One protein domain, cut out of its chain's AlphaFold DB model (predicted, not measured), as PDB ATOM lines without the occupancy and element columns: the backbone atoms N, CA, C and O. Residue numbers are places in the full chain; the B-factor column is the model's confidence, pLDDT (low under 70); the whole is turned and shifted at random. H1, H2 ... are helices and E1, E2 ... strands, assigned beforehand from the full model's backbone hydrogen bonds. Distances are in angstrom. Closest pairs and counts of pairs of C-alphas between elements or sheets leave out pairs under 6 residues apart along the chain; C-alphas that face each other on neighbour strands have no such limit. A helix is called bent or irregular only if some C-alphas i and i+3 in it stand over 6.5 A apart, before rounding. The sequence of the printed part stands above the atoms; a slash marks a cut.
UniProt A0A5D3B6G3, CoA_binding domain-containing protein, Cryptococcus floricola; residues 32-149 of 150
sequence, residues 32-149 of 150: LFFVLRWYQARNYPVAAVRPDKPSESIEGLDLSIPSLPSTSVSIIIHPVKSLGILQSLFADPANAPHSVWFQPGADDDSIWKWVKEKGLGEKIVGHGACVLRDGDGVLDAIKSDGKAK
ATOM      1  N   LEU A  32     139.865 135.798 103.852       79.19
ATOM      2  CA  LEU A  32     140.420 136.213 102.565       79.19
ATOM      3  C   LEU A  32     141.957 136.220 102.538       79.19
ATOM      4  O   LEU A  32     142.535 135.719 101.579       79.19
ATOM      5  N   PHE A  33     142.625 136.763 103.562       84.88
ATOM      6  CA  PHE A  33     144.087 136.886 103.565       84.88
ATOM      7  C   PHE A  33     144.774 135.523 103.603       84.88
ATOM      8  O   PHE A  33     145.793 135.334 102.947       84.88
ATOM      9  N   PHE A  34     144.216 134.550 104.326       90.12
ATOM     10  CA  PHE A  34     144.785 133.204 104.352       90.12
ATOM     11  C   PHE A  34     144.660 132.506 103.006       90.12
ATOM     12  O   PHE A  34     145.626 131.910 102.539       90.12
ATOM     13  N   VAL A  35     143.493 132.607 102.371       92.00
ATOM     14  CA  VAL A  35     143.259 132.016 101.050       92.00
ATOM     15  C   VAL A  35     144.154 132.668  99.999       92.00
ATOM     16  O   VAL A  35     144.821 131.964  99.245       92.00
ATOM     17  N   LEU A  36     144.243 134.000  99.994       90.56
ATOM     18  CA  LEU A  36     145.128 134.738  99.096       90.56
ATOM     19  C   LEU A  36     146.591 134.298  99.262       90.56
ATOM     20  O   LEU A  36     147.241 133.929  98.283       90.56
ATOM     21  N   ARG A  37     147.087 134.259 100.504       91.75
ATOM     22  CA  ARG A  37     148.460 133.828 100.803       91.75
ATOM     23  C   ARG A  37     148.716 132.372 100.449       91.75
ATOM     24  O   ARG A  37     149.822 132.042 100.036       91.75
ATOM     25  N   TRP A  38     147.716 131.502 100.576       94.50
ATOM     26  CA  TRP A  38     147.833 130.103 100.173       94.50
ATOM     27  C   TRP A  38     148.117 129.975  98.670       94.50
ATOM     28  O   TRP A  38     149.015 129.219  98.289       94.50
ATOM     29  N   TYR A  39     147.425 130.758  97.834       93.50
ATOM     30  CA  TYR A  39     147.673 130.811  96.389       93.50
ATOM     31  C   TYR A  39     149.033 131.437  96.057       93.50
ATOM     32  O   TYR A  39     149.785 130.877  95.257       93.50
ATOM     33  N   GLN A  40     149.390 132.547  96.710       92.25
ATOM     34  CA  GLN A  40     150.682 133.217  96.507       92.25
ATOM     35  C   GLN A  40     151.871 132.328  96.877       92.25
ATOM     36  O   GLN A  40     152.829 132.243  96.116       92.25
ATOM     37  N   ALA A  41     151.801 131.612  98.004       94.62
ATOM     38  CA  ALA A  41     152.853 130.693  98.445       94.62
ATOM     39  C   ALA A  41     153.099 129.535  97.459       94.62
ATOM     40  O   ALA A  41     154.135 128.879  97.519       94.62
ATOM     41  N   ARG A  42     152.151 129.291  96.547       94.38
ATOM     42  CA  ARG A  42     152.231 128.292  95.472       94.38
ATOM     43  C   ARG A  42     152.475 128.917  94.097       94.38
ATOM     44  O   ARG A  42     152.396 128.219  93.093       94.38
ATOM     45  N   ASN A  43     152.806 130.208  94.056       92.19
ATOM     46  CA  ASN A  43     153.111 130.977  92.851       92.19
ATOM     47  C   ASN A  43     151.963 131.038  91.826       92.19
ATOM     48  O   ASN A  43     152.213 131.141  90.625       92.19
ATOM     49  N   TYR A  44     150.703 130.988  92.273       89.69
ATOM     50  CA  TYR A  44     149.565 131.202  91.377       89.69
ATOM     51  C   TYR A  44     149.373 132.694  91.054       89.69
ATOM     52  O   TYR A  44     149.467 133.525  91.964       89.69
ATOM     53  N   PRO A  45     149.036 133.049  89.797       88.56
ATOM     54  CA  PRO A  45     148.609 134.399  89.448       88.56
ATOM     55  C   PRO A  45     147.210 134.644  90.029       88.56
ATOM     56  O   PRO A  45     146.209 134.184  89.484       88.56
ATOM     57  N   VAL A  46     147.141 135.328  91.170       88.44
ATOM     58  CA  VAL A  46     145.896 135.541  91.919       88.44
ATOM     59  C   VAL A  46     145.595 137.029  92.068       88.44
ATOM     60  O   VAL A  46     146.461 137.816  92.442       88.44
ATOM     61  N   ALA A  47     144.340 137.395  91.812       85.38
ATOM     62  CA  ALA A  47     143.798 138.722  92.067       85.38
ATOM     63  C   ALA A  47     142.688 138.617  93.120       85.38
ATOM     64  O   ALA A  47     141.785 137.785  93.007       85.38
ATOM     65  N   ALA A  48     142.753 139.447  94.159       85.00
ATOM     66  CA  ALA A  48     141.748 139.469  95.214       85.00
ATOM     67  C   ALA A  48     140.723 140.571  94.932       85.00
ATOM     68  O   ALA A  48     141.085 141.738  94.899       85.00
ATOM     69  N   VAL A  49     139.445 140.222  94.781       81.44
ATOM     70  CA  VAL A  49     138.381 141.175  94.420       81.44
ATOM     71  C   VAL A  49     137.406 141.367  95.582       81.44
ATOM     72  O   VAL A  49     136.956 140.402  96.198       81.44
ATOM     73  N   ARG A  50     137.037 142.623  95.869       78.81
ATOM     74  CA  ARG A  50     135.914 142.974  96.755       78.81
ATOM     75  C   ARG A  50     134.677 143.291  95.912       78.81
ATOM     76  O   ARG A  50     134.685 144.320  95.245       78.81
ATOM     77  N   PRO A  51     133.594 142.497  95.987       71.62
ATOM     78  CA  PRO A  51     132.396 142.731  95.178       71.62
ATOM     79  C   PRO A  51     131.773 144.118  95.378       71.62
ATOM     80  O   PRO A  51     131.364 144.755  94.417       71.62
ATOM     81  N   ASP A  52     131.750 144.616  96.619       73.94
ATOM     82  CA  ASP A  52     131.153 145.921  96.937       73.94
ATOM     83  C   ASP A  52     132.095 147.104  96.647       73.94
ATOM     84  O   ASP A  52     131.673 148.258  96.665       73.94
ATOM     85  N   LYS A  53     133.392 146.828  96.454       70.19
ATOM     86  CA  LYS A  53     134.450 147.835  96.305       70.19
ATOM     87  C   LYS A  53     135.528 147.359  95.323       70.19
ATOM     88  O   LYS A  53     136.676 147.151  95.724       70.19
ATOM     89  N   PRO A  54     135.170 147.170  94.045       64.06
ATOM     90  CA  PRO A  54     136.025 146.514  93.058       64.06
ATOM     91  C   PRO A  54     137.246 147.340  92.630       64.06
ATOM     92  O   PRO A  54     138.032 146.851  91.835       64.06
ATOM     93  N   SER A  55     137.405 148.572  93.127       60.38
ATOM     94  CA  SER A  55     138.545 149.462  92.860       60.38
ATOM     95  C   SER A  55     139.492 149.650  94.057       60.38
ATOM     96  O   SER A  55     140.522 150.304  93.916       60.38
ATOM     97  N   GLU A  56     139.180 149.100  95.239       64.62
ATOM     98  CA  GLU A  56     140.067 149.175  96.410       64.62
ATOM     99  C   GLU A  56     141.063 148.004  96.419       64.62
ATOM    100  O   GLU A  56     140.660 146.849  96.577       64.62
ATOM    101  N   SER A  57     142.366 148.294  96.304       58.94
ATOM    102  CA  SER A  57     143.428 147.277  96.358       58.94
ATOM    103  C   SER A  57     143.395 146.483  97.669       58.94
ATOM    104  O   SER A  57     143.241 147.059  98.752       58.94
ATOM    105  N   ILE A  58     143.634 145.174  97.594       61.81
ATOM    106  CA  ILE A  58     143.758 144.284  98.756       61.81
ATOM    107  C   ILE A  58     145.215 143.821  98.832       61.81
ATOM    108  O   ILE A  58     145.728 143.277  97.865       61.81
ATOM    109  N   GLU A  59     145.901 144.085  99.951       61.84
ATOM    110  CA  GLU A  59     147.359 143.866 100.109       61.84
ATOM    111  C   GLU A  59     148.228 144.491  98.992       61.84
ATOM    112  O   GLU A  59     149.311 143.996  98.702       61.84
ATOM    113  N   GLY A  60     147.781 145.585  98.361       56.41
ATOM    114  CA  GLY A  60     148.539 146.250  97.291       56.41
ATOM    115  C   GLY A  60     148.539 145.515  95.944       56.41
ATOM    116  O   GLY A  60     149.312 145.888  95.066       56.41
ATOM    117  N   LEU A  61     147.686 144.496  95.767       52.06
ATOM    118  CA  LEU A  61     147.470 143.843  94.473       52.06
ATOM    119  C   LEU A  61     146.530 144.655  93.585       52.06
ATOM    120  O   LEU A  61     145.498 145.158  94.045       52.06
ATOM    121  N   ASP A  62     146.899 144.727  92.308       51.69
ATOM    122  CA  ASP A  62     146.098 145.328  91.251       51.69
ATOM    123  C   ASP A  62     144.911 144.419  90.881       51.69
ATOM    124  O   ASP A  62     144.999 143.189  90.942       51.69
ATOM    125  N   LEU A  63     143.776 145.023  90.532       53.78
ATOM    126  CA  LEU A  63     142.466 144.356  90.440       53.78
ATOM    127  C   LEU A  63     142.089 143.966  89.005       53.78
ATOM    128  O   LEU A  63     140.905 143.925  88.662       53.78
ATOM    129  N   SER A  64     143.063 143.689  88.136       57.19
ATOM    130  CA  SER A  64     142.751 143.233  86.782       57.19
ATOM    131  C   SER A  64     142.174 141.816  86.845       57.19
ATOM    132  O   SER A  64     142.909 140.853  87.074       57.19
ATOM    133  N   ILE A  65     140.860 141.681  86.661       62.59
ATOM    134  CA  ILE A  65     140.208 140.373  86.539       62.59
ATOM    135  C   ILE A  65     140.740 139.722  85.249       62.59
ATOM    136  O   ILE A  65     140.527 140.282  84.169       62.59
ATOM    137  N   PRO A  66     141.463 138.591  85.326       68.50
ATOM    138  CA  PRO A  66     141.970 137.906  84.142       68.50
ATOM    139  C   PRO A  66     140.820 137.294  83.327       68.50
ATOM    140  O   PRO A  66     139.669 137.269  83.767       68.50
ATOM    141  N   SER A  67     141.130 136.756  82.143       79.25
ATOM    142  CA  SER A  67     140.163 135.976  81.358       79.25
ATOM    143  C   SER A  67     139.545 134.875  82.227       79.25
ATOM    144  O   SER A  67     140.256 134.025  82.772       79.25
ATOM    145  N   LEU A  68     138.221 134.907  82.392       86.06
ATOM    146  CA  LEU A  68     137.509 133.992  83.283       86.06
ATOM    147  C   LEU A  68     137.607 132.520  82.835       86.06
ATOM    148  O   LEU A  68     137.898 131.692  83.697       86.06
ATOM    149  N   PRO A  69     137.481 132.154  81.542       92.12
ATOM    150  CA  PRO A  69     137.521 130.752  81.103       92.12
ATOM    151  C   PRO A  69     138.753 129.940  81.516       92.12
ATOM    152  O   PRO A  69     138.660 128.723  81.669       92.12
ATOM    153  N   SER A  70     139.901 130.591  81.719       89.69
ATOM    154  CA  SER A  70     141.143 129.960  82.189       89.69
ATOM    155  C   SER A  70     141.406 130.163  83.686       89.69
ATOM    156  O   SER A  70     142.493 129.851  84.165       89.69
ATOM    157  N   THR A  71     140.445 130.724  84.419       91.00
ATOM    158  CA  THR A  71     140.603 131.170  85.804       91.00
ATOM    159  C   THR A  71     139.600 130.470  86.713       91.00
ATOM    160  O   THR A  71     138.401 130.419  86.431       91.00
ATOM    161  N   SER A  72     140.087 129.958  87.842       93.12
ATOM    162  CA  SER A  72     139.240 129.487  88.939       93.12
ATOM    163  C   SER A  72     138.939 130.623  89.915       93.12
ATOM    164  O   SER A  72     139.810 131.438  90.213       93.12
ATOM    165  N   VAL A  73     137.718 130.664  90.450       94.12
ATOM    166  CA  VAL A  73     137.272 131.709  91.385       94.12
ATOM    167  C   VAL A  73     137.028 131.114  92.768       94.12
ATOM    168  O   VAL A  73     136.206 130.216  92.923       94.12
ATOM    169  N   SER A  74     137.687 131.643  93.800       95.25
ATOM    170  CA  SER A  74     137.360 131.313  95.192       95.25
ATOM    171  C   SER A  74     136.362 132.311  95.769       95.25
ATOM    172  O   SER A  74     136.644 133.507  95.828       95.25
ATOM    173  N   ILE A  75     135.221 131.825  96.256       94.31
ATOM    174  CA  ILE A  75     134.213 132.648  96.928       94.31
ATOM    175  C   ILE A  75     134.304 132.405  98.437       94.31
ATOM    176  O   ILE A  75     134.174 131.282  98.916       94.31
ATOM    177  N   ILE A  76     134.561 133.480  99.183       92.56
ATOM    178  CA  ILE A  76     134.847 133.467 100.632       92.56
ATOM    179  C   ILE A  76     133.857 134.371 101.393       92.56
ATOM    180  O   ILE A  76     134.049 134.701 102.559       92.56
ATOM    181  N   ILE A  77     132.816 134.848 100.710       88.88
ATOM    182  CA  ILE A  77     131.819 135.761 101.275       88.88
ATOM    183  C   ILE A  77     130.549 135.006 101.664       88.88
ATOM    184  O   ILE A  77     130.316 133.896 101.205       88.88
ATOM    185  N   HIS A  78     129.717 135.640 102.487       89.31
ATOM    186  CA  HIS A  78     128.482 135.056 103.004       89.31
ATOM    187  C   HIS A  78     127.510 134.597 101.884       89.31
ATOM    188  O   HIS A  78     127.359 135.332 100.897       89.31
ATOM    189  N   PRO A  79     126.763 133.482 102.063       88.94
ATOM    190  CA  PRO A  79     125.943 132.860 101.015       88.94
ATOM    191  C   PRO A  79     124.906 133.795 100.382       88.94
ATOM    192  O   PRO A  79     124.691 133.773  99.172       88.94
ATOM    193  N   VAL A  80     124.355 134.717 101.183       89.69
ATOM    194  CA  VAL A  80     123.407 135.763 100.745       89.69
ATOM    195  C   VAL A  80     123.910 136.559  99.534       89.69
ATOM    196  O   VAL A  80     123.109 136.973  98.701       89.69
ATOM    197  N   LYS A  81     125.226 136.783  99.415       89.56
ATOM    198  CA  LYS A  81     125.822 137.449  98.243       89.56
ATOM    199  C   LYS A  81     126.315 136.455  97.191       89.56
ATOM    200  O   LYS A  81     126.322 136.771  96.003       89.56
ATOM    201  N   SER A  82     126.724 135.266  97.620       93.25
ATOM    202  CA  SER A  82     127.327 134.232  96.780       93.25
ATOM    203  C   SER A  82     126.452 133.797  95.606       93.25
ATOM    204  O   SER A  82     126.976 133.671  94.503       93.25
ATOM    205  N   LEU A  83     125.137 133.615  95.795       93.62
ATOM    206  CA  LEU A  83     124.258 133.165  94.706       93.62
ATOM    207  C   LEU A  83     124.216 134.165  93.542       93.62
ATOM    208  O   LEU A  83     124.368 133.769  92.389       93.62
ATOM    209  N   GLY A  84     124.058 135.460  93.833       91.88
ATOM    210  CA  GLY A  84     124.035 136.495  92.795       91.88
ATOM    211  C   GLY A  84     125.373 136.610  92.059       91.88
ATOM    212  O   GLY A  84     125.401 136.779  90.839       91.88
ATOM    213  N   ILE A  85     126.491 136.438  92.772       92.44
ATOM    214  CA  ILE A  85     127.821 136.390  92.152       92.44
ATOM    215  C   ILE A  85     127.948 135.167  91.246       92.44
ATOM    216  O   ILE A  85     128.378 135.303  90.105       92.44
ATOM    217  N   LEU A  86     127.542 133.989  91.721       94.94
ATOM    218  CA  LEU A  86     127.607 132.754  90.948       94.94
ATOM    219  C   LEU A  86     126.766 132.848  89.669       94.94
ATOM    220  O   LEU A  86     127.250 132.526  88.588       94.94
ATOM    221  N   GLN A  87     125.538 133.352  89.776       94.81
ATOM    222  CA  GLN A  87     124.674 133.603  88.623       94.81
ATOM    223  C   GLN A  87     125.331 134.548  87.615       94.81
ATOM    224  O   GLN A  87     125.287 134.279  86.419       94.81
ATOM    225  N   SER A  88     125.979 135.614  88.091       91.81
ATOM    226  CA  SER A  88     126.675 136.576  87.230       91.81
ATOM    227  C   SER A  88     127.887 135.953  86.530       91.81
ATOM    228  O   SER A  88     128.086 136.181  85.341       91.81
ATOM    229  N   LEU A  89     128.666 135.125  87.236       92.75
ATOM    230  CA  LEU A  89     129.839 134.436  86.684       92.75
ATOM    231  C   LEU A  89     129.482 133.459  85.557       92.75
ATOM    232  O   LEU A  89     130.287 133.251  84.659       92.75
ATOM    233  N   PHE A  90     128.291 132.862  85.600       94.31
ATOM    234  CA  PHE A  90     127.827 131.875  84.620       94.31
ATOM    235  C   PHE A  90     126.718 132.408  83.698       94.31
ATOM    236  O   PHE A  90     126.080 131.623  82.994       94.31
ATOM    237  N   ALA A  91     126.470 133.722  83.690       92.81
ATOM    238  CA  ALA A  91     125.456 134.340  82.835       92.81
ATOM    239  C   ALA A  91     125.797 134.205  81.342       92.81
ATOM    240  O   ALA A  91     124.901 134.012  80.521       92.81
ATOM    241  N   ASP A  92     127.089 134.261  81.010       90.88
ATOM    242  CA  ASP A  92     127.624 133.992  79.678       90.88
ATOM    243  C   ASP A  92     128.473 132.707  79.705       90.88
ATOM    244  O   ASP A  92     129.582 132.718  80.245       90.88
ATOM    245  N   PRO A  93     127.997 131.593  79.117       88.12
ATOM    246  CA  PRO A  93     128.752 130.345  79.054       88.12
ATOM    247  C   PRO A  93     130.109 130.464  78.352       88.12
ATOM    248  O   PRO A  93     131.024 129.719  78.702       88.12
ATOM    249  N   ALA A  94     130.255 131.380  77.384       89.31
ATOM    250  CA  ALA A  94     131.510 131.577  76.656       89.31
ATOM    251  C   ALA A  94     132.583 132.255  77.520       89.31
ATOM    252  O   ALA A  94     133.776 132.089  77.264       89.31
ATOM    253  N   ASN A  95     132.163 132.977  78.561       89.31
ATOM    254  CA  ASN A  95     133.034 133.686  79.493       89.31
ATOM    255  C   ASN A  95     132.933 133.149  80.935       89.31
ATOM    256  O   ASN A  95     133.378 133.801  81.877       89.31
ATOM    257  N   ALA A  96     132.340 131.971  81.129       93.12
ATOM    258  CA  ALA A  96     132.208 131.360  82.445       93.12
ATOM    259  C   ALA A  96     133.580 130.950  83.007       93.12
ATOM    260  O   ALA A  96     134.443 130.523  82.235       93.12
ATOM    261  N   PRO A  97     133.795 131.017  84.334       94.75
ATOM    262  CA  PRO A  97     135.057 130.606  84.931       94.75
ATOM    263  C   PRO A  97     135.341 129.118  84.711       94.75
ATOM    264  O   PRO A  97     134.420 128.310  84.533       94.75
ATOM    265  N   HIS A  98     136.620 128.745  84.783       93.31
ATOM    266  CA  HIS A  98     137.036 127.343  84.705       93.31
ATOM    267  C   HIS A  98     136.359 126.507  85.800       93.31
ATOM    268  O   HIS A  98     135.749 125.473  85.528       93.31
ATOM    269  N   SER A  99     136.430 126.999  87.037       95.00
ATOM    270  CA  SER A  99     135.758 126.419  88.197       95.00
ATOM    271  C   SER A  99     135.502 127.473  89.274       95.00
ATOM    272  O   SER A  99     136.115 128.543  89.282       95.00
ATOM    273  N   VAL A 100     134.593 127.172  90.198       96.94
ATOM    274  CA  VAL A 100     134.341 127.990  91.391       96.94
ATOM    275  C   VAL A 100     134.509 127.133  92.636       96.94
ATOM    276  O   VAL A 100     134.048 125.997  92.675       96.94
ATOM    277  N   TRP A 101     135.148 127.685  93.665       97.31
ATOM    278  CA  TRP A 101     135.342 127.028  94.953       97.31
ATOM    279  C   TRP A 101     134.782 127.897  96.081       97.31
ATOM    280  O   TRP A 101     135.319 128.964  96.388       97.31
ATOM    281  N   PHE A 102     133.713 127.434  96.722       97.56
ATOM    282  CA  PHE A 102     133.168 128.026  97.940       97.56
ATOM    283  C   PHE A 102     133.973 127.586  99.161       97.56
ATOM    284  O   PHE A 102     134.112 126.394  99.426       97.56
ATOM    285  N   GLN A 103     134.500 128.550  99.915       95.75
ATOM    286  CA  GLN A 103     135.078 128.265 101.229       95.75
ATOM    287  C   GLN A 103     133.984 127.899 102.239       95.75
ATOM    288  O   GLN A 103     132.817 128.237 102.022       95.75
ATOM    289  N   PRO A 104     134.331 127.264 103.374       95.75
ATOM    290  CA  PRO A 104     133.342 126.877 104.369       95.75
ATOM    291  C   PRO A 104     132.495 128.068 104.827       95.75
ATOM    292  O   PRO A 104     133.028 129.089 105.266       95.75
ATOM    293  N   GLY A 105     131.172 127.918 104.725       93.44
ATOM    294  CA  GLY A 105     130.207 128.956 105.084       93.44
ATOM    295  C   GLY A 105     129.975 130.017 104.005       93.44
ATOM    296  O   GLY A 105     129.339 131.020 104.308       93.44
ATOM    297  N   ALA A 106     130.480 129.831 102.781       95.44
ATOM    298  CA  ALA A 106     130.211 130.714 101.643       95.44
ATOM    299  C   ALA A 106     129.078 130.215 100.728       95.44
ATOM    300  O   ALA A 106     128.678 130.928  99.804       95.44
ATOM    301  N   ASP A 107     128.553 129.022 100.987       97.12
ATOM    302  CA  ASP A 107     127.473 128.367 100.259       97.12
ATOM    303  C   ASP A 107     126.298 127.957 101.166       97.12
ATOM    304  O   ASP A 107     126.418 127.893 102.390       97.12
ATOM    305  N   ASP A 108     125.140 127.709 100.550       97.38
ATOM    306  CA  ASP A 108     123.917 127.219 101.194       97.38
ATOM    307  C   ASP A 108     123.065 126.386 100.215       97.38
ATOM    308  O   ASP A 108     123.384 126.260  99.029       97.38
ATOM    309  N   ASP A 109     121.959 125.819 100.699       97.44
ATOM    310  CA  ASP A 109     121.080 124.948  99.907       97.44
ATOM    311  C   ASP A 109     120.503 125.627  98.655       97.44
ATOM    312  O   ASP A 109     120.241 124.963  97.647       97.44
ATOM    313  N   SER A 110     120.310 126.951  98.684       96.75
ATOM    314  CA  SER A 110     119.772 127.693  97.540       96.75
ATOM    315  C   SER A 110     120.763 127.709  96.375       96.75
ATOM    316  O   SER A 110     120.369 127.538  95.216       96.75
ATOM    317  N   ILE A 111     122.056 127.820  96.688       97.75
ATOM    318  CA  ILE A 111     123.146 127.759  95.715       97.75
ATOM    319  C   ILE A 111     123.215 126.367  95.096       97.75
ATOM    320  O   ILE A 111     123.250 126.244  93.872       97.75
ATOM    321  N   TRP A 112     123.157 125.315  95.908       97.88
ATOM    322  CA  TRP A 112     123.259 123.942  95.412       97.88
ATOM    323  C   TRP A 112     122.058 123.502  94.585       97.88
ATOM    324  O   TRP A 112     122.224 122.813  93.573       97.88
ATOM    325  N   LYS A 113     120.854 123.960  94.943       98.12
ATOM    326  CA  LYS A 113     119.669 123.791  94.099       98.12
ATOM    327  C   LYS A 113     119.900 124.396  92.712       98.12
ATOM    328  O   LYS A 113     119.688 123.718  91.708       98.12
ATOM    329  N   TRP A 114     120.397 125.629  92.657       97.56
ATOM    330  CA  TRP A 114     120.672 126.319  91.399       97.56
ATOM    331  C   TRP A 114     121.792 125.646  90.585       97.56
ATOM    332  O   TRP A 114     121.641 125.440  89.383       97.56
ATOM    333  N   VAL A 115     122.892 125.232  91.229       97.88
ATOM    334  CA  VAL A 115     124.003 124.499  90.584       97.88
ATOM    335  C   VAL A 115     123.501 123.219  89.919       97.88
ATOM    336  O   VAL A 115     123.873 122.930  88.778       97.88
ATOM    337  N   LYS A 116     122.621 122.476  90.601       98.00
ATOM    338  CA  LYS A 116     121.994 121.265  90.063       98.00
ATOM    339  C   LYS A 116     121.095 121.573  88.867       98.00
ATOM    340  O   LYS A 116     121.217 120.913  87.842       98.00
ATOM    341  N   GLU A 117     120.228 122.580  88.976       97.88
ATOM    342  CA  GLU A 117     119.343 123.013  87.882       97.88
ATOM    343  C   GLU A 117     120.120 123.452  86.630       97.88
ATOM    344  O   GLU A 117     119.642 123.276  85.512       97.88
ATOM    345  N   LYS A 118     121.332 123.995  86.804       97.00
ATOM    346  CA  LYS A 118     122.218 124.412  85.708       97.00
ATOM    347  C   LYS A 118     123.189 123.337  85.219       97.00
ATOM    348  O   LYS A 118     123.910 123.592  84.260       97.00
ATOM    349  N   GLY A 119     123.228 122.162  85.851       96.88
ATOM    350  CA  GLY A 119     124.162 121.094  85.483       96.88
ATOM    351  C   GLY A 119     125.635 121.457  85.708       96.88
ATOM    352  O   GLY A 119     126.499 120.992  84.976       96.88
ATOM    353  N   LEU A 120     125.939 122.299  86.703       96.75
ATOM    354  CA  LEU A 120     127.293 122.817  86.954       96.75
ATOM    355  C   LEU A 120     128.083 122.014  88.002       96.75
ATOM    356  O   LEU A 120     129.151 122.452  88.415       96.75
ATOM    357  N   GLY A 121     127.592 120.850  88.437       95.88
ATOM    358  CA  GLY A 121     128.166 120.097  89.564       95.88
ATOM    359  C   GLY A 121     129.661 119.775  89.438       95.88
ATOM    360  O   GLY A 121     130.370 119.810  90.433       95.88
ATOM    361  N   GLU A 122     130.164 119.546  88.225       94.31
ATOM    362  CA  GLU A 122     131.589 119.258  87.989       94.31
ATOM    363  C   GLU A 122     132.489 120.505  88.039       94.31
ATOM    364  O   GLU A 122     133.703 120.391  88.178       94.31
ATOM    365  N   LYS A 123     131.909 121.706  87.930       95.00
ATOM    366  CA  LYS A 123     132.646 122.979  87.937       95.00
ATOM    367  C   LYS A 123     132.683 123.653  89.305       95.00
ATOM    368  O   LYS A 123     133.419 124.627  89.470       95.00
ATOM    369  N   ILE A 124     131.868 123.199  90.257       97.38
ATOM    370  CA  ILE A 124     131.648 123.886  91.530       97.38
ATOM    371  C   ILE A 124     132.074 122.992  92.693       97.38
ATOM    372  O   ILE A 124     131.544 121.903  92.882       97.38
ATOM    373  N   VAL A 125     132.997 123.493  93.509       96.94
ATOM    374  CA  VAL A 125     133.447 122.868  94.757       96.94
ATOM    375  C   VAL A 125     132.866 123.641  95.940       96.94
ATOM    376  O   VAL A 125     132.861 124.871  95.934       96.94
ATOM    377  N   GLY A 126     132.403 122.944  96.976       96.25
ATOM    378  CA  GLY A 126     131.931 123.556  98.222       96.25
ATOM    379  C   GLY A 126     131.487 122.501  99.234       96.25
ATOM    380  O   GLY A 126     132.203 121.518  99.413       96.25
ATOM    381  N   HIS A 127     130.362 122.698  99.926       95.31
ATOM    382  CA  HIS A 127     129.874 121.826 101.003       95.31
ATOM    383  C   HIS A 127     130.906 121.636 102.131       95.31
ATOM    384  O   HIS A 127     131.144 120.533 102.621       95.31
ATOM    385  N   GLY A 128     131.553 122.728 102.547       93.38
ATOM    386  CA  GLY A 128     132.567 122.698 103.610       93.38
ATOM    387  C   GLY A 128     133.967 122.258 103.163       93.38
ATOM    388  O   GLY A 128     134.853 122.103 104.013       93.38
ATOM    389  N   ALA A 129     134.199 122.085 101.858       94.69
ATOM    390  CA  ALA A 129     135.545 122.037 101.294       94.69
ATOM    391  C   ALA A 129     136.297 123.348 101.584       94.69
ATOM    392  O   ALA A 129     135.725 124.434 101.523       94.69
ATOM    393  N   CYS A 130     137.588 123.256 101.892       95.56
ATOM    394  CA  CYS A 130     138.416 124.386 102.294       95.56
ATOM    395  C   CYS A 130     139.757 124.341 101.575       95.56
ATOM    396  O   CYS A 130     140.511 123.393 101.769       95.56
ATOM    397  N   VAL A 131     140.123 125.382 100.822       94.88
ATOM    398  CA  VAL A 131     141.405 125.367 100.083       94.88
ATOM    399  C   VAL A 131     142.614 125.223 101.016       94.88
ATOM    400  O   VAL A 131     143.596 124.582 100.666       94.88
ATOM    401  N   LEU A 132     142.526 125.772 102.232       93.94
ATOM    402  CA  LEU A 132     143.618 125.731 103.203       93.94
ATOM    403  C   LEU A 132     143.854 124.320 103.755       93.94
ATOM    404  O   LEU A 132     144.961 124.028 104.194       93.94
ATOM    405  N   ARG A 133     142.816 123.472 103.755       95.69
ATOM    406  CA  ARG A 133     142.858 122.085 104.242       95.69
ATOM    407  C   ARG A 133     143.021 121.089 103.095       95.69
ATOM    408  O   ARG A 133     143.848 120.192 103.176       95.69
ATOM    409  N   ASP A 134     142.223 121.255 102.047       96.25
ATOM    410  CA  ASP A 134     142.009 120.269 100.986       96.25
ATOM    411  C   ASP A 134     142.781 120.604  99.703       96.25
ATOM    412  O   ASP A 134     142.993 119.732  98.862       96.25
ATOM    413  N   GLY A 135     143.208 121.861  99.532       94.38
ATOM    414  CA  GLY A 135     143.779 122.357  98.280       94.38
ATOM    415  C   GLY A 135     145.025 121.597  97.830       94.38
ATOM    416  O   GLY A 135     145.134 121.269  96.654       94.38
ATOM    417  N   ASP A 136     145.933 121.259  98.750       95.31
ATOM    418  CA  ASP A 136     147.156 120.520  98.399       95.31
ATOM    419  C   ASP A 136     146.850 119.101  97.919       95.31
ATOM    420  O   ASP A 136     147.413 118.661  96.919       95.31
ATOM    421  N   GLY A 137     145.890 118.425  98.556       94.31
ATOM    422  CA  GLY A 137     145.442 117.102  98.122       94.31
ATOM    423  C   GLY A 137     144.856 117.126  96.709       94.31
ATOM    424  O   GLY A 137     145.148 116.241  95.906       94.31
ATOM    425  N   VAL A 138     144.097 118.173  96.366       90.94
ATOM    426  CA  VAL A 138     143.589 118.376  94.998       90.94
ATOM    427  C   VAL A 138     144.735 118.594  94.009       90.94
ATOM    428  O   VAL A 138     144.740 117.990  92.936       90.94
ATOM    429  N   LEU A 139     145.733 119.411  94.355       90.75
ATOM    430  CA  LEU A 139     146.895 119.629  93.488       90.75
ATOM    431  C   LEU A 139     147.695 118.346  93.258       90.75
ATOM    432  O   LEU A 139     148.169 118.107  92.147       90.75
ATOM    433  N   ASP A 140     147.847 117.523  94.286       92.69
ATOM    434  CA  ASP A 140     148.583 116.268  94.186       92.69
ATOM    435  C   ASP A 140     147.821 115.215  93.376       92.69
ATOM    436  O   ASP A 140     148.441 114.506  92.576       92.69
ATOM    437  N   ALA A 141     146.490 115.172  93.484       89.31
ATOM    438  CA  ALA A 141     145.644 114.353  92.619       89.31
ATOM    439  C   ALA A 141     145.801 114.757  91.142       89.31
ATOM    440  O   ALA A 141     146.133 113.916  90.310       89.31
ATOM    441  N   ILE A 142     145.708 116.055  90.828       85.56
ATOM    442  CA  ILE A 142     145.878 116.571  89.456       85.56
ATOM    443  C   ILE A 142     147.258 116.210  88.887       85.56
ATOM    444  O   ILE A 142     147.376 115.784  87.736       85.56
ATOM    445  N   LYS A 143     148.325 116.358  89.683       85.88
ATOM    446  CA  LYS A 143     149.685 115.980  89.262       85.88
ATOM    447  C   LYS A 143     149.806 114.479  89.011       85.88
ATOM    448  O   LYS A 143     150.518 114.080  88.091       85.88
ATOM    449  N   SER A 144     149.163 113.658  89.836       83.88
ATOM    450  CA  SER A 144     149.217 112.198  89.727       83.88
ATOM    451  C   SER A 144     148.453 111.705  88.497       83.88
ATOM    452  O   SER A 144     148.998 110.918  87.723       83.88
ATOM    453  N   ASP A 145     147.271 112.263  88.234       75.88
ATOM    454  CA  ASP A 145     146.470 111.976  87.039       75.88
ATOM    455  C   ASP A 145     147.179 112.422  85.751       75.88
ATOM    456  O   ASP A 145     147.115 111.747  84.724       75.88
ATOM    457  N   GLY A 146     147.900 113.548  85.804       62.06
ATOM    458  CA  GLY A 146     148.728 114.023  84.695       62.06
ATOM    459  C   GLY A 146     149.946 113.136  84.417       62.06
ATOM    460  O   GLY A 146     150.335 112.980  83.262       62.06
ATOM    461  N   LYS A 147     150.536 112.523  85.452       56.91
ATOM    462  CA  LYS A 147     151.675 111.596  85.318       56.91
ATOM    463  C   LYS A 147     151.270 110.198  84.847       56.91
ATOM    464  O   LYS A 147     152.074 109.540  84.204       56.91
ATOM    465  N   ALA A 148     150.048 109.755  85.140       51.31
ATOM    466  CA  ALA A 148     149.534 108.450  84.713       51.31
ATOM    467  C   ALA A 148     149.197 108.374  83.208       51.31
ATOM    468  O   ALA A 148     148.887 107.297  82.704       51.31
ATOM    469  N   LYS A 149     149.243 109.504  82.487       46.69
ATOM    470  CA  LYS A 149     148.976 109.595  81.041       46.69
ATOM    471  C   LYS A 149     150.241 109.562  80.161       46.69
ATOM    472  O   LYS A 149     150.159 109.986  79.009       46.69
TER     473      LYS A 149
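AT A GLANCE: This is residues 32 to 149 of the 150 residues of the protein "CoA_binding domain-containing protein" of Cryptococcus floricola (UniProt A0A5D3B6G3). A small sheet of two strands, E1 and E2, lies in the middle between two pairs of helices: H2 and H3 side by side beyond one face, H1 and the first residues of H4 beyond the other. Residues 137 to 149, of which 137 to 147 belong to H4, stick out from the body, and residues 41 to 71 make a long loop from H1 to E1. The printed part has 118 residues, with four named helices and two named strands that follow each other along the chain as H1 E1 H2 E2 H3 H4; the sheet, E1 beside E2, is parallel. Under half of the residues are in named elements, and the class is mostly helix. The whole is compact, radius of gyration of the C-alphas 14.5 A, spanning 40 by 38 by 28 A.

HOW THE PARTS SIT: E1, residues 72 to 75, and E2, residues 99 to 102, are parallel neighbours, with N 73 and O 99 at 2.9 A. Residues 100 to 101 of E2 also pair, parallel, with residues 124 to 125. E1, H2 (residues 79 to 89) and E2 form a strand-helix-strand unit, two parallel strands joined through a helix, with a right-handed crossover. H2 touches H3, residues 109 to 117, closest at the C-alphas of Leu 83 and Ile 111, 5.6 A, the same way at a shallow tilt of 23 degrees. H1, residues 32 to 40, and E1 are near each other, with 5 pairs of C-alphas within 10 A. H4, residues 131 to 147, touches H1 with residues 131 to 132 alone, closest at the C-alphas of Val 35 and Leu 132, 6.7 A. Every O i to N i+4 pair is within hydrogen-bond range in H1 and H3, against 6 of 7 in H2 and 11 of 13 in H4.

IN THESE COORDINATES: E1 begins at C-alpha 72 (139.240, 129.487, 88.939) and is 10.0 A long; E2 is 10.2 A. H1 and H3 are each 12.3 A long, and H2 14.9 A. H4, 22.7 A, ends at C-alpha 147 (151.675, 111.596, 85.318). H4 is irregular, C-alphas 133 and 136 being 7.4 A apart, and H2 only just, C-alphas 80 and 83 being 6.6 A apart.

THE WHOLE: The C-alphas farthest apart, of Lys 53 and Ala 148, are 43.7 A apart. The printed part has no cut; the links H1 to E1 and H3 to H4 are long. Residues 54 to 66 and 146 to 149 are under pLDDT 70.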